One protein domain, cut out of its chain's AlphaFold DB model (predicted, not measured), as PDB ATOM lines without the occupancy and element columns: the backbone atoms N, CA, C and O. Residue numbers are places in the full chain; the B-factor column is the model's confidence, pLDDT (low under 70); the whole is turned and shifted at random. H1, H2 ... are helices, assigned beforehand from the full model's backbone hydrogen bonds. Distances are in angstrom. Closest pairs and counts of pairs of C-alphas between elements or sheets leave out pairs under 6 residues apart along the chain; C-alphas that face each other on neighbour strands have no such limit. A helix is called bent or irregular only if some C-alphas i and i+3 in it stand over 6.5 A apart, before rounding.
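Overview. This is residues 14 to 86 of the 191 residues of the protein "DDE Tnp4 domain-containing protein" of Phlebotomus papatasi (UniProt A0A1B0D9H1). What shape do the parts make? Two long helices, H1 and H3, make a loose T: residues 34 to 37 of H1 meet residues 59 to 63 of H3 nearly at right angles. The small H2 sits at the corner after H1, H4 folds back beside H1, and residues 14 to 24 of H1 stick out. What is its make-up? The printed part has 73 residues with four named helices, H1 to H4 in chain order, and no named strand; the class is all helix. It is loose, with a radius of gyration of the C-alphas of 14.4 A and spans of 41 by 30 by 19 A.

Along the chain. Where does the first helix run? H1, residues 14 to 37, begins at C-alpha 14 (76.587, 18.922, 79.740) and is 34.8 A long. What follows? H2 is residues 39 to 42, and H3 is residues 49 to 68, 29.8 A long. H3 is irregular, but only just: C-alphas 50 and 53 are 6.54 A apart. Where is the last helix? H4, residues 75 to 86, ends at C-alpha 86 (75.765, 0.811, 67.218) and is 16.4 A long.

Arrangement. What does H1 touch? It touches H3, about perpendicular at 86 degrees; the closest C-alphas, of Leu 34 and His 63, are 7.1 A apart. With residues 34 to 36 it touches H2 only at the corner, the closest C-alphas being Lys 35 and Gly 42, 5.2 A apart. Where is H4? It is close to but not clearly touching H1, the closest C-alphas, of Asn 29 and Ser 81, 7.5 A apart, at a shallow tilt of 10 degrees, opposite ways; H4 is apart from H2 and H3. Are the backbones in helical order? Every O i to N i+4 pair is within hydrogen-bond range in H1 and H4, and 14 of 16 in H3; H2 is too short for such a pair.

Size, cuts and confidence. How far does it reach? The two C-alphas farthest apart, of Lys 14 and Met 48, are 41.2 A apart. Is it continuous and confident? The printed part has no cut and no long link; residues 73 to 86 are under pLDDT 70.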
ATOM      1  N   LYS A  14      76.620  19.495  81.098       86.06
ATOM      2  CA  LYS A  14      76.587  18.922  79.740       86.06
ATOM      3  C   LYS A  14      76.697  17.400  79.776       86.06
ATOM      4  O   LYS A  14      75.891  16.713  79.150       86.06
ATOM      5  N   HIS A  15      77.656  16.873  80.540       87.19
ATOM      6  CA  HIS A  15      77.840  15.431  80.691       87.19
ATOM      7  C   HIS A  15      76.614  14.757  81.323       87.19
ATOM      8  O   HIS A  15      76.148  13.732  80.826       87.19
ATOM      9  N   PHE A  16      76.034  15.362  82.364       92.00
ATOM     10  CA  PHE A  16      74.796  14.871  82.967       92.00
ATOM     11  C   PHE A  16      73.632  14.850  81.966       92.00
ATOM     12  O   PHE A  16      72.974  13.821  81.814       92.00
ATOM     13  N   ASN A  17      73.392  15.951  81.248       90.50
ATOM     14  CA  ASN A  17      72.320  16.043  80.252       90.50
ATOM     15  C   ASN A  17      72.477  15.001  79.144       90.50
ATOM     16  O   ASN A  17      71.493  14.407  78.695       90.50
ATOM     17  N   TYR A  18      73.715  14.755  78.727       87.75
ATOM     18  CA  TYR A  18      74.044  13.723  77.760       87.75
ATOM     19  C   TYR A  18      73.719  12.320  78.288       87.75
ATOM     20  O   TYR A  18      72.985  11.581  77.633       87.75
ATOM     21  N   MET A  19      74.184  11.972  79.493       89.62
ATOM     22  CA  MET A  19      73.898  10.674  80.115       89.62
ATOM     23  C   MET A  19      72.395  10.459  80.307       89.62
ATOM     24  O   MET A  19      71.872   9.394  79.982       89.62
ATOM     25  N   LEU A  20      71.683  11.492  80.757       89.62
ATOM     26  CA  LEU A  20      70.234  11.462  80.917       89.62
ATOM     27  C   LEU A  20      69.520  11.239  79.575       89.62
ATOM     28  O   LEU A  20      68.585  10.445  79.498       89.62
ATOM     29  N   SER A  21      69.965  11.907  78.509       88.38
ATOM     30  CA  SER A  21      69.405  11.730  77.164       88.38
ATOM     31  C   SER A  21      69.693  10.337  76.610       88.38
ATOM     32  O   SER A  21      68.811   9.717  76.020       88.38
ATOM     33  N   ARG A  22      70.901   9.810  76.838       84.69
ATOM     34  CA  ARG A  22      71.278   8.443  76.460       84.69
ATOM     35  C   ARG A  22      70.403   7.410  77.169       84.69
ATOM     36  O   ARG A  22      69.885   6.519  76.507       84.69
ATOM     37  N   ALA A  23      70.191   7.561  78.475       88.44
ATOM     38  CA  ALA A  23      69.322   6.675  79.244       88.44
ATOM     39  C   ALA A  23      67.868   6.718  78.743       88.44
ATOM     40  O   ALA A  23      67.279   5.666  78.502       88.44
ATOM     41  N   ARG A  24      67.311   7.919  78.507       90.88
ATOM     42  CA  ARG A  24      65.943   8.065  77.979       90.88
ATOM     43  C   ARG A  24      65.753   7.356  76.649       90.88
ATOM     44  O   ARG A  24      64.798   6.603  76.518       90.88
ATOM     45  N   ARG A  25      66.684   7.529  75.707       86.62
ATOM     46  CA  ARG A  25      66.617   6.878  74.388       86.62
ATOM     47  C   ARG A  25      66.493   5.361  74.499       86.62
ATOM     48  O   ARG A  25      65.645   4.779  73.837       86.62
ATOM     49  N   VAL A  26      67.296   4.731  75.362       86.00
ATOM     50  CA  VAL A  26      67.230   3.278  75.590       86.00
ATOM     51  C   VAL A  26      65.862   2.884  76.143       86.00
ATOM     52  O   VAL A  26      65.231   1.965  75.626       86.00
ATOM     53  N   THR A  27      65.370   3.608  77.153       87.62
ATOM     54  CA  THR A  27      64.058   3.310  77.745       87.62
ATOM     55  C   THR A  27      62.910   3.526  76.758       87.62
ATOM     56  O   THR A  27      62.022   2.688  76.659       87.62
ATOM     57  N   GLU A  28      62.935   4.614  75.989       86.06
ATOM     58  CA  GLU A  28      61.912   4.952  74.996       86.06
ATOM     59  C   GLU A  28      61.881   3.927  73.864       86.06
ATOM     60  O   GLU A  28      60.796   3.503  73.472       86.06
ATOM     61  N   ASN A  29      63.050   3.481  73.394       84.44
ATOM     62  CA  ASN A  29      63.149   2.431  72.388       84.44
ATOM     63  C   ASN A  29      62.557   1.105  72.895       84.44
ATOM     64  O   ASN A  29      61.710   0.516  72.226       84.44
ATOM     65  N   ALA A  30      62.913   0.683  74.113       84.81
ATOM     66  CA  ALA A  30      62.365  -0.531  74.721       84.81
ATOM     67  C   ALA A  30      60.831  -0.469  74.864       84.81
ATOM     68  O   ALA A  30      60.118  -1.397  74.479       84.81
ATOM     69  N   PHE A  31      60.286   0.655  75.344       84.69
ATOM     70  CA  PHE A  31      58.833   0.843  75.402       84.69
ATOM     71  C   PHE A  31      58.190   0.952  74.012       84.69
ATOM     72  O   PHE A  31      57.029   0.576  73.845       84.69
ATOM     73  N   GLY A  32      58.912   1.462  73.014       85.62
ATOM     74  CA  GLY A  32      58.492   1.477  71.615       85.62
ATOM     75  C   GLY A  32      58.272   0.065  71.081       85.62
ATOM     76  O   GLY A  32      57.176  -0.241  70.607       85.62
ATOM     77  N   GLN A  33      59.263  -0.812  71.253       84.19
ATOM     78  CA  GLN A  33      59.170  -2.224  70.874       84.19
ATOM     79  C   GLN A  33      58.029  -2.936  71.615       84.19
ATOM     80  O   GLN A  33      57.215  -3.627  70.999       84.19
ATOM     81  N   LEU A  34      57.903  -2.703  72.927       85.38
ATOM     82  CA  LEU A  34      56.847  -3.308  73.737       85.38
ATOM     83  C   LEU A  34      55.440  -2.881  73.281       85.38
ATOM     84  O   LEU A  34      54.551  -3.724  73.172       85.38
ATOM     85  N   LYS A  35      55.228  -1.592  72.978       85.06
ATOM     86  CA  LYS A  35      53.941  -1.078  72.472       85.06
ATOM     87  C   LYS A  35      53.627  -1.563  71.059       85.06
ATOM     88  O   LYS A  35      52.461  -1.830  70.771       85.06
ATOM     89  N   ASN A  36      54.640  -1.667  70.196       84.19
ATOM     90  CA  ASN A  36      54.475  -2.210  68.850       84.19
ATOM     91  C   ASN A  36      53.988  -3.666  68.918       84.19
ATOM     92  O   ASN A  36      53.031  -4.041  68.243       84.19
ATOM     93  N   ARG A  37      54.575  -4.450  69.834       84.75
ATOM     94  CA  ARG A  37      54.184  -5.839  70.103       84.75
ATOM     95  C   ARG A  37      52.809  -5.972  70.712       84.75
ATOM     96  O   ARG A  37      51.945  -6.677  70.195       84.75
ATOM     97  N   PHE A  38      52.587  -5.273  71.808       85.62
ATOM     98  CA  PHE A  38      51.360  -5.368  72.568       85.62
ATOM     99  C   PHE A  38      50.564  -4.085  72.379       85.62
ATOM    100  O   PHE A  38      50.515  -3.224  73.256       85.62
ATOM    101  N   ARG A  39      49.881  -3.976  71.232       80.94
ATOM    102  CA  ARG A  39      49.080  -2.793  70.849       80.94
ATOM    103  C   ARG A  39      48.088  -2.345  71.932       80.94
ATOM    104  O   ARG A  39      47.772  -1.163  72.029       80.94
ATOM    105  N   ARG A  40      47.613  -3.274  72.772       80.88
ATOM    106  CA  ARG A  40      46.735  -2.980  73.917       80.88
ATOM    107  C   ARG A  40      47.408  -2.138  75.007       80.88
ATOM    108  O   ARG A  40      46.726  -1.330  75.614       80.88
ATOM    109  N   ILE A  41      48.723  -2.247  75.198       82.56
ATOM    110  CA  ILE A  41      49.476  -1.403  76.142       82.56
ATOM    111  C   ILE A  41      49.516   0.051  75.652       82.56
ATOM    112  O   ILE A  41      49.407   0.976  76.449       82.56
ATOM    113  N   GLY A  42      49.644   0.265  74.338       75.38
ATOM    114  CA  GLY A  42      49.691   1.606  73.744       75.38
ATOM    115  C   GLY A  42      48.333   2.314  73.673       75.38
ATOM    116  O   GLY A  42      48.287   3.536  73.765       75.38
ATOM    117  N   ASN A  43      47.243   1.555  73.541       76.12
ATOM    118  CA  ASN A  43      45.882   2.089  73.398       76.12
ATOM    119  C   ASN A  43      45.146   2.287  74.737       76.12
ATOM    120  O   ASN A  43      43.978   2.666  74.731       76.12
ATOM    121  N   GLY A  44      45.817   2.032  75.863       73.31
ATOM    122  CA  GLY A  44      45.217   2.037  77.194       73.31
ATOM    123  C   GLY A  44      44.685   0.663  77.597       73.31
ATOM    124  O   GLY A  44      44.058  -0.052  76.810       73.31
ATOM    125  N   LEU A  45      44.954   0.296  78.849       77.00
ATOM    126  CA  LEU A  45      44.397  -0.885  79.490       77.00
ATOM    127  C   LEU A  45      43.149  -0.443  80.258       77.00
ATOM    128  O   LEU A  45      43.244   0.342  81.194       77.00
ATOM    129  N   GLU A  46      41.973  -0.930  79.864       76.31
ATOM    130  CA  GLU A  46      40.751  -0.782  80.664       76.31
ATOM    131  C   GLU A  46      40.773  -1.825  81.791       76.31
ATOM    132  O   GLU A  46      40.008  -2.787  81.819       76.31
ATOM    133  N   LEU A  47      41.764  -1.700  82.670       70.81
ATOM    134  CA  LEU A  47      41.971  -2.562  83.822       70.81
ATOM    135  C   LEU A  47      41.940  -1.711  85.090       70.81
ATOM    136  O   LEU A  47      42.163  -0.503  85.072       70.81
ATOM    137  N   MET A  48      41.637  -2.352  86.218       71.12
ATOM    138  CA  MET A  48      41.840  -1.722  87.519       71.12
ATOM    139  C   MET A  48      43.336  -1.450  87.713       71.12
ATOM    140  O   MET A  48      44.154  -2.311  87.386       71.12
ATOM    141  N   LEU A  49      43.678  -0.301  88.308       75.81
ATOM    142  CA  LEU A  49      45.063   0.152  88.537       75.81
ATOM    143  C   LEU A  49      45.957  -0.901  89.217       75.81
ATOM    144  O   LEU A  49      47.169  -0.930  89.012       75.81
ATOM    145  N   GLU A  50      45.363  -1.789  90.013       81.12
ATOM    146  CA  GLU A  50      46.056  -2.897  90.674       81.12
ATOM    147  C   GLU A  50      46.653  -3.902  89.670       81.12
ATOM    148  O   GLU A  50      47.779  -4.379  89.836       81.12
ATOM    149  N   ASN A  51      45.944  -4.153  88.568       81.38
ATOM    150  CA  ASN A  51      46.313  -5.149  87.567       81.38
ATOM    151  C   ASN A  51      47.258  -4.604  86.492       81.38
ATOM    152  O   ASN A  51      47.956  -5.392  85.853       81.38
ATOM    153  N   ASP A  52      47.334  -3.283  86.313       83.69
ATOM    154  CA  ASP A  52      48.207  -2.663  85.310       83.69
ATOM    155  C   ASP A  52      49.667  -3.076  85.515       83.69
ATOM    156  O   ASP A  52      50.349  -3.487  84.577       83.69
ATOM    157  N   SER A  53      50.134  -3.060  86.765       86.06
ATOM    158  CA  SER A  53      51.505  -3.452  87.102       86.06
ATOM    159  C   SER A  53      51.816  -4.908  86.723       86.06
ATOM    160  O   SER A  53      52.905  -5.207  86.225       86.06
ATOM    161  N   ILE A  54      50.847  -5.810  86.911       89.31
ATOM    162  CA  ILE A  54      50.966  -7.233  86.584       89.31
ATOM    163  C   ILE A  54      51.016  -7.403  85.068       89.31
ATOM    164  O   ILE A  54      51.884  -8.115  84.564       89.31
ATOM    165  N   VAL A  55      50.138  -6.718  84.336       88.62
ATOM    166  CA  VAL A  55      50.084  -6.797  82.873       88.62
ATOM    167  C   VAL A  55      51.358  -6.256  82.238       88.62
ATOM    168  O   VAL A  55      51.909  -6.909  81.351       88.62
ATOM    169  N   ILE A  56      51.885  -5.123  82.709       89.00
ATOM    170  CA  ILE A  56      53.158  -4.588  82.212       89.00
ATOM    171  C   ILE A  56      54.303  -5.574  82.479       89.00
ATOM    172  O   ILE A  56      55.060  -5.888  81.560       89.00
ATOM    173  N   ARG A  57      54.404  -6.135  83.692       90.06
ATOM    174  CA  ARG A  57      55.440  -7.133  84.016       90.06
ATOM    175  C   ARG A  57      55.321  -8.393  83.161       90.06
ATOM    176  O   ARG A  57      56.324  -8.854  82.622       90.06
ATOM    177  N   ALA A  58      54.110  -8.928  83.009       90.81
ATOM    178  CA  ALA A  58      53.851 -10.101  82.181       90.81
ATOM    179  C   ALA A  58      54.210  -9.840  80.712       90.81
ATOM    180  O   ALA A  58      54.803 -10.698  80.064       90.81
ATOM    181  N   SER A  59      53.931  -8.636  80.210       89.31
ATOM    182  CA  SER A  59      54.282  -8.223  78.849       89.31
ATOM    183  C   SER A  59      55.796  -8.158  78.643       89.31
ATOM    184  O   SER A  59      56.280  -8.626  77.619       89.31
ATOM    185  N   CYS A  60      56.556  -7.645  79.616       89.56
ATOM    186  CA  CYS A  60      58.023  -7.652  79.558       89.56
ATOM    187  C   CYS A  60      58.594  -9.078  79.553       89.56
ATOM    188  O   CYS A  60      59.473  -9.385  78.755       89.56
ATOM    189  N   ILE A  61      58.078  -9.961  80.415       91.25
ATOM    190  CA  ILE A  61      58.508 -11.368  80.461       91.25
ATOM    191  C   ILE A  61      58.199 -12.054  79.129       91.25
ATOM    192  O   ILE A  61      59.064 -12.706  78.548       91.25
ATOM    193  N   LEU A  62      56.982 -11.870  78.617       90.25
ATOM    194  CA  LEU A  62      56.560 -12.456  77.352       90.25
ATOM    195  C   LEU A  62      57.380 -11.915  76.177       90.25
ATOM    196  O   LEU A  62      57.775 -12.691  75.318       90.25
ATOM    197  N   HIS A  63      57.678 -10.614  76.151       87.94
ATOM    198  CA  HIS A  63      58.556 -10.015  75.146       87.94
ATOM    199  C   HIS A  63      59.926 -10.699  75.114       87.94
ATOM    200  O   HIS A  63      60.377 -11.095  74.046       87.94
ATOM    201  N   ASN A  64      60.539 -10.912  76.280       87.12
ATOM    202  CA  ASN A  64      61.844 -11.564  76.369       87.12
ATOM    203  C   ASN A  64      61.800 -13.016  75.867       87.12
ATOM    204  O   ASN A  64      62.671 -13.414  75.101       87.12
ATOM    205  N   ILE A  65      60.763 -13.781  76.233       88.81
ATOM    206  CA  ILE A  65      60.575 -15.166  75.760       88.81
ATOM    207  C   ILE A  65      60.393 -15.210  74.237       88.81
ATOM    208  O   ILE A  65      60.892 -16.117  73.575       88.81
ATOM    209  N   LEU A  66      59.647 -14.261  73.671       85.88
ATOM    210  CA  LEU A  66      59.418 -14.202  72.228       85.88
ATOM    211  C   LEU A  66      60.696 -13.824  71.470       85.88
ATOM    212  O   LEU A  66      60.965 -14.414  70.427       85.88
ATOM    213  N   ASN A  67      61.514 -12.925  72.022       83.94
ATOM    214  CA  ASN A  67      62.823 -12.603  71.454       83.94
ATOM    215  C   ASN A  67      63.772 -13.813  71.509       83.94
ATOM    216  O   ASN A  67      64.437 -14.104  70.523       83.94
ATOM    217  N   GLU A  68      63.788 -14.576  72.608       84.31
ATOM    218  CA  GLU A  68      64.572 -15.821  72.711       84.31
ATOM    219  C   GLU A  68      64.139 -16.868  71.669       84.31
ATOM    220  O   GLU A  68      64.956 -17.616  71.135       84.31
ATOM    221  N   LYS A  69      62.847 -16.887  71.327       85.19
ATOM    222  CA  LYS A  69      62.277 -17.762  70.295       85.19
ATOM    223  C   LYS A  69      62.425 -17.223  68.868       85.19
ATOM    224  O   LYS A  69      61.912 -17.859  67.951       85.19
ATOM    225  N   ASN A  70      63.119 -16.099  68.675       80.94
ATOM    226  CA  ASN A  70      63.255 -15.396  67.395       80.94
ATOM    227  C   ASN A  70      61.910 -15.031  66.731       80.94
ATOM    228  O   ASN A  70      61.822 -14.916  65.511       80.94
ATOM    229  N   ASP A  71      60.850 -14.837  67.523       80.75
ATOM    230  CA  ASP A  71      59.551 -14.353  67.040       80.75
ATOM    231  C   ASP A  71      59.575 -12.819  66.990       80.75
ATOM    232  O   ASP A  71      58.996 -12.128  67.839       80.75
ATOM    233  N   TYR A  72      60.350 -12.276  66.051       75.19
ATOM    234  CA  TYR A  72      60.507 -10.841  65.823       75.19
ATOM    235  C   TYR A  72      59.312 -10.289  65.043       75.19
ATOM    236  O   TYR A  72      58.823 -10.898  64.098       75.19
ATOM    237  N   LEU A  73      58.815  -9.116  65.437       64.56
ATOM    238  CA  LEU A  73      57.567  -8.584  64.872       64.56
ATOM    239  C   LEU A  73      57.708  -7.907  63.528       64.56
ATOM    240  O   LEU A  73      56.678  -7.595  62.943       64.56
ATOM    241  N   ASN A  74      58.942  -7.630  63.123       59.50
ATOM    242  CA  ASN A  74      59.395  -7.202  61.807       59.50
ATOM    243  C   ASN A  74      60.919  -7.070  61.925       59.50
ATOM    244  O   ASN A  74      61.388  -6.235  62.702       59.50
ATOM    245  N   GLU A  75      61.682  -7.865  61.172       54.09
ATOM    246  CA  GLU A  75      63.156  -7.852  61.200       54.09
ATOM    247  C   GLU A  75      63.734  -6.437  60.973       54.09
ATOM    248  O   GLU A  75      64.734  -6.067  61.582       54.09
ATOM    249  N   GLU A  76      63.043  -5.590  60.201       55.84
ATOM    250  CA  GLU A  76      63.430  -4.194  59.947       55.84
ATOM    251  C   GLU A  76      63.517  -3.322  61.213       55.84
ATOM    252  O   GLU A  76      64.348  -2.418  61.270       55.84
ATOM    253  N   PHE A  77      62.697  -3.563  62.243       56.38
ATOM    254  CA  PHE A  77      62.704  -2.733  63.456       56.38
ATOM    255  C   PHE A  77      63.784  -3.152  64.455       56.38
ATOM    256  O   PHE A  77      64.364  -2.288  65.118       56.38
ATOM    257  N   ASP A  78      64.064  -4.450  64.566       53.56
ATOM    258  CA  ASP A  78      65.081  -4.978  65.481       53.56
ATOM    259  C   ASP A  78      66.494  -4.706  64.952       53.56
ATOM    260  O   ASP A  78      67.370  -4.288  65.716       53.56
ATOM    261  N   VAL A  79      66.685  -4.809  63.633       55.94
ATOM    262  CA  VAL A  79      67.921  -4.389  62.962       55.94
ATOM    263  C   VAL A  79      68.087  -2.874  63.071       55.94
ATOM    264  O   VAL A  79      69.111  -2.421  63.567       55.94
ATOM    265  N   ALA A  80      67.056  -2.076  62.766       56.09
ATOM    266  CA  ALA A  80      67.155  -0.619  62.871       56.09
ATOM    267  C   ALA A  80      67.424  -0.127  64.300       56.09
ATOM    268  O   ALA A  80      68.110   0.876  64.474       56.09
ATOM    269  N   SER A  81      66.908  -0.792  65.337       57.38
ATOM    270  CA  SER A  81      67.174  -0.381  66.722       57.38
ATOM    271  C   SER A  81      68.536  -0.853  67.241       57.38
ATOM    272  O   SER A  81      69.185  -0.098  67.967       57.38
ATOM    273  N   SER A  82      69.013  -2.027  66.819       56.62
ATOM    274  CA  SER A  82      70.371  -2.511  67.115       56.62
ATOM    275  C   SER A  82      71.428  -1.676  66.382       56.62
ATOM    276  O   SER A  82      72.340  -1.137  67.009       56.62
ATOM    277  N   GLU A  83      71.224  -1.426  65.087       55.53
ATOM    278  CA  GLU A  83      72.069  -0.557  64.266       55.53
ATOM    279  C   GLU A  83      72.022   0.900  64.727       55.53
ATOM    280  O   GLU A  83      73.039   1.576  64.710       55.53
ATOM    281  N   GLN A  84      70.886   1.429  65.194       57.59
ATOM    282  CA  GLN A  84      70.863   2.773  65.781       57.59
ATOM    283  C   GLN A  84      71.624   2.853  67.108       57.59
ATOM    284  O   GLN A  84      72.120   3.925  67.450       57.59
ATOM    285  N   LEU A  85      71.716   1.780  67.892       58.38
ATOM    286  CA  LEU A  85      72.552   1.777  69.096       58.38
ATOM    287  C   LEU A  85      74.043   1.736  68.743       58.38
ATOM    288  O   LEU A  85      74.842   2.357  69.448       58.38
ATOM    289  N   GLU A  86      74.389   1.055  67.653       55.12
ATOM    290  CA  GLU A  86      75.765   0.811  67.218       55.12
ATOM    291  C   GLU A  86      76.324   1.938  66.322       55.12
ATOM    292  O   GLU A  86      77.442   2.401  66.538       55.12
TER     293      GLU A  86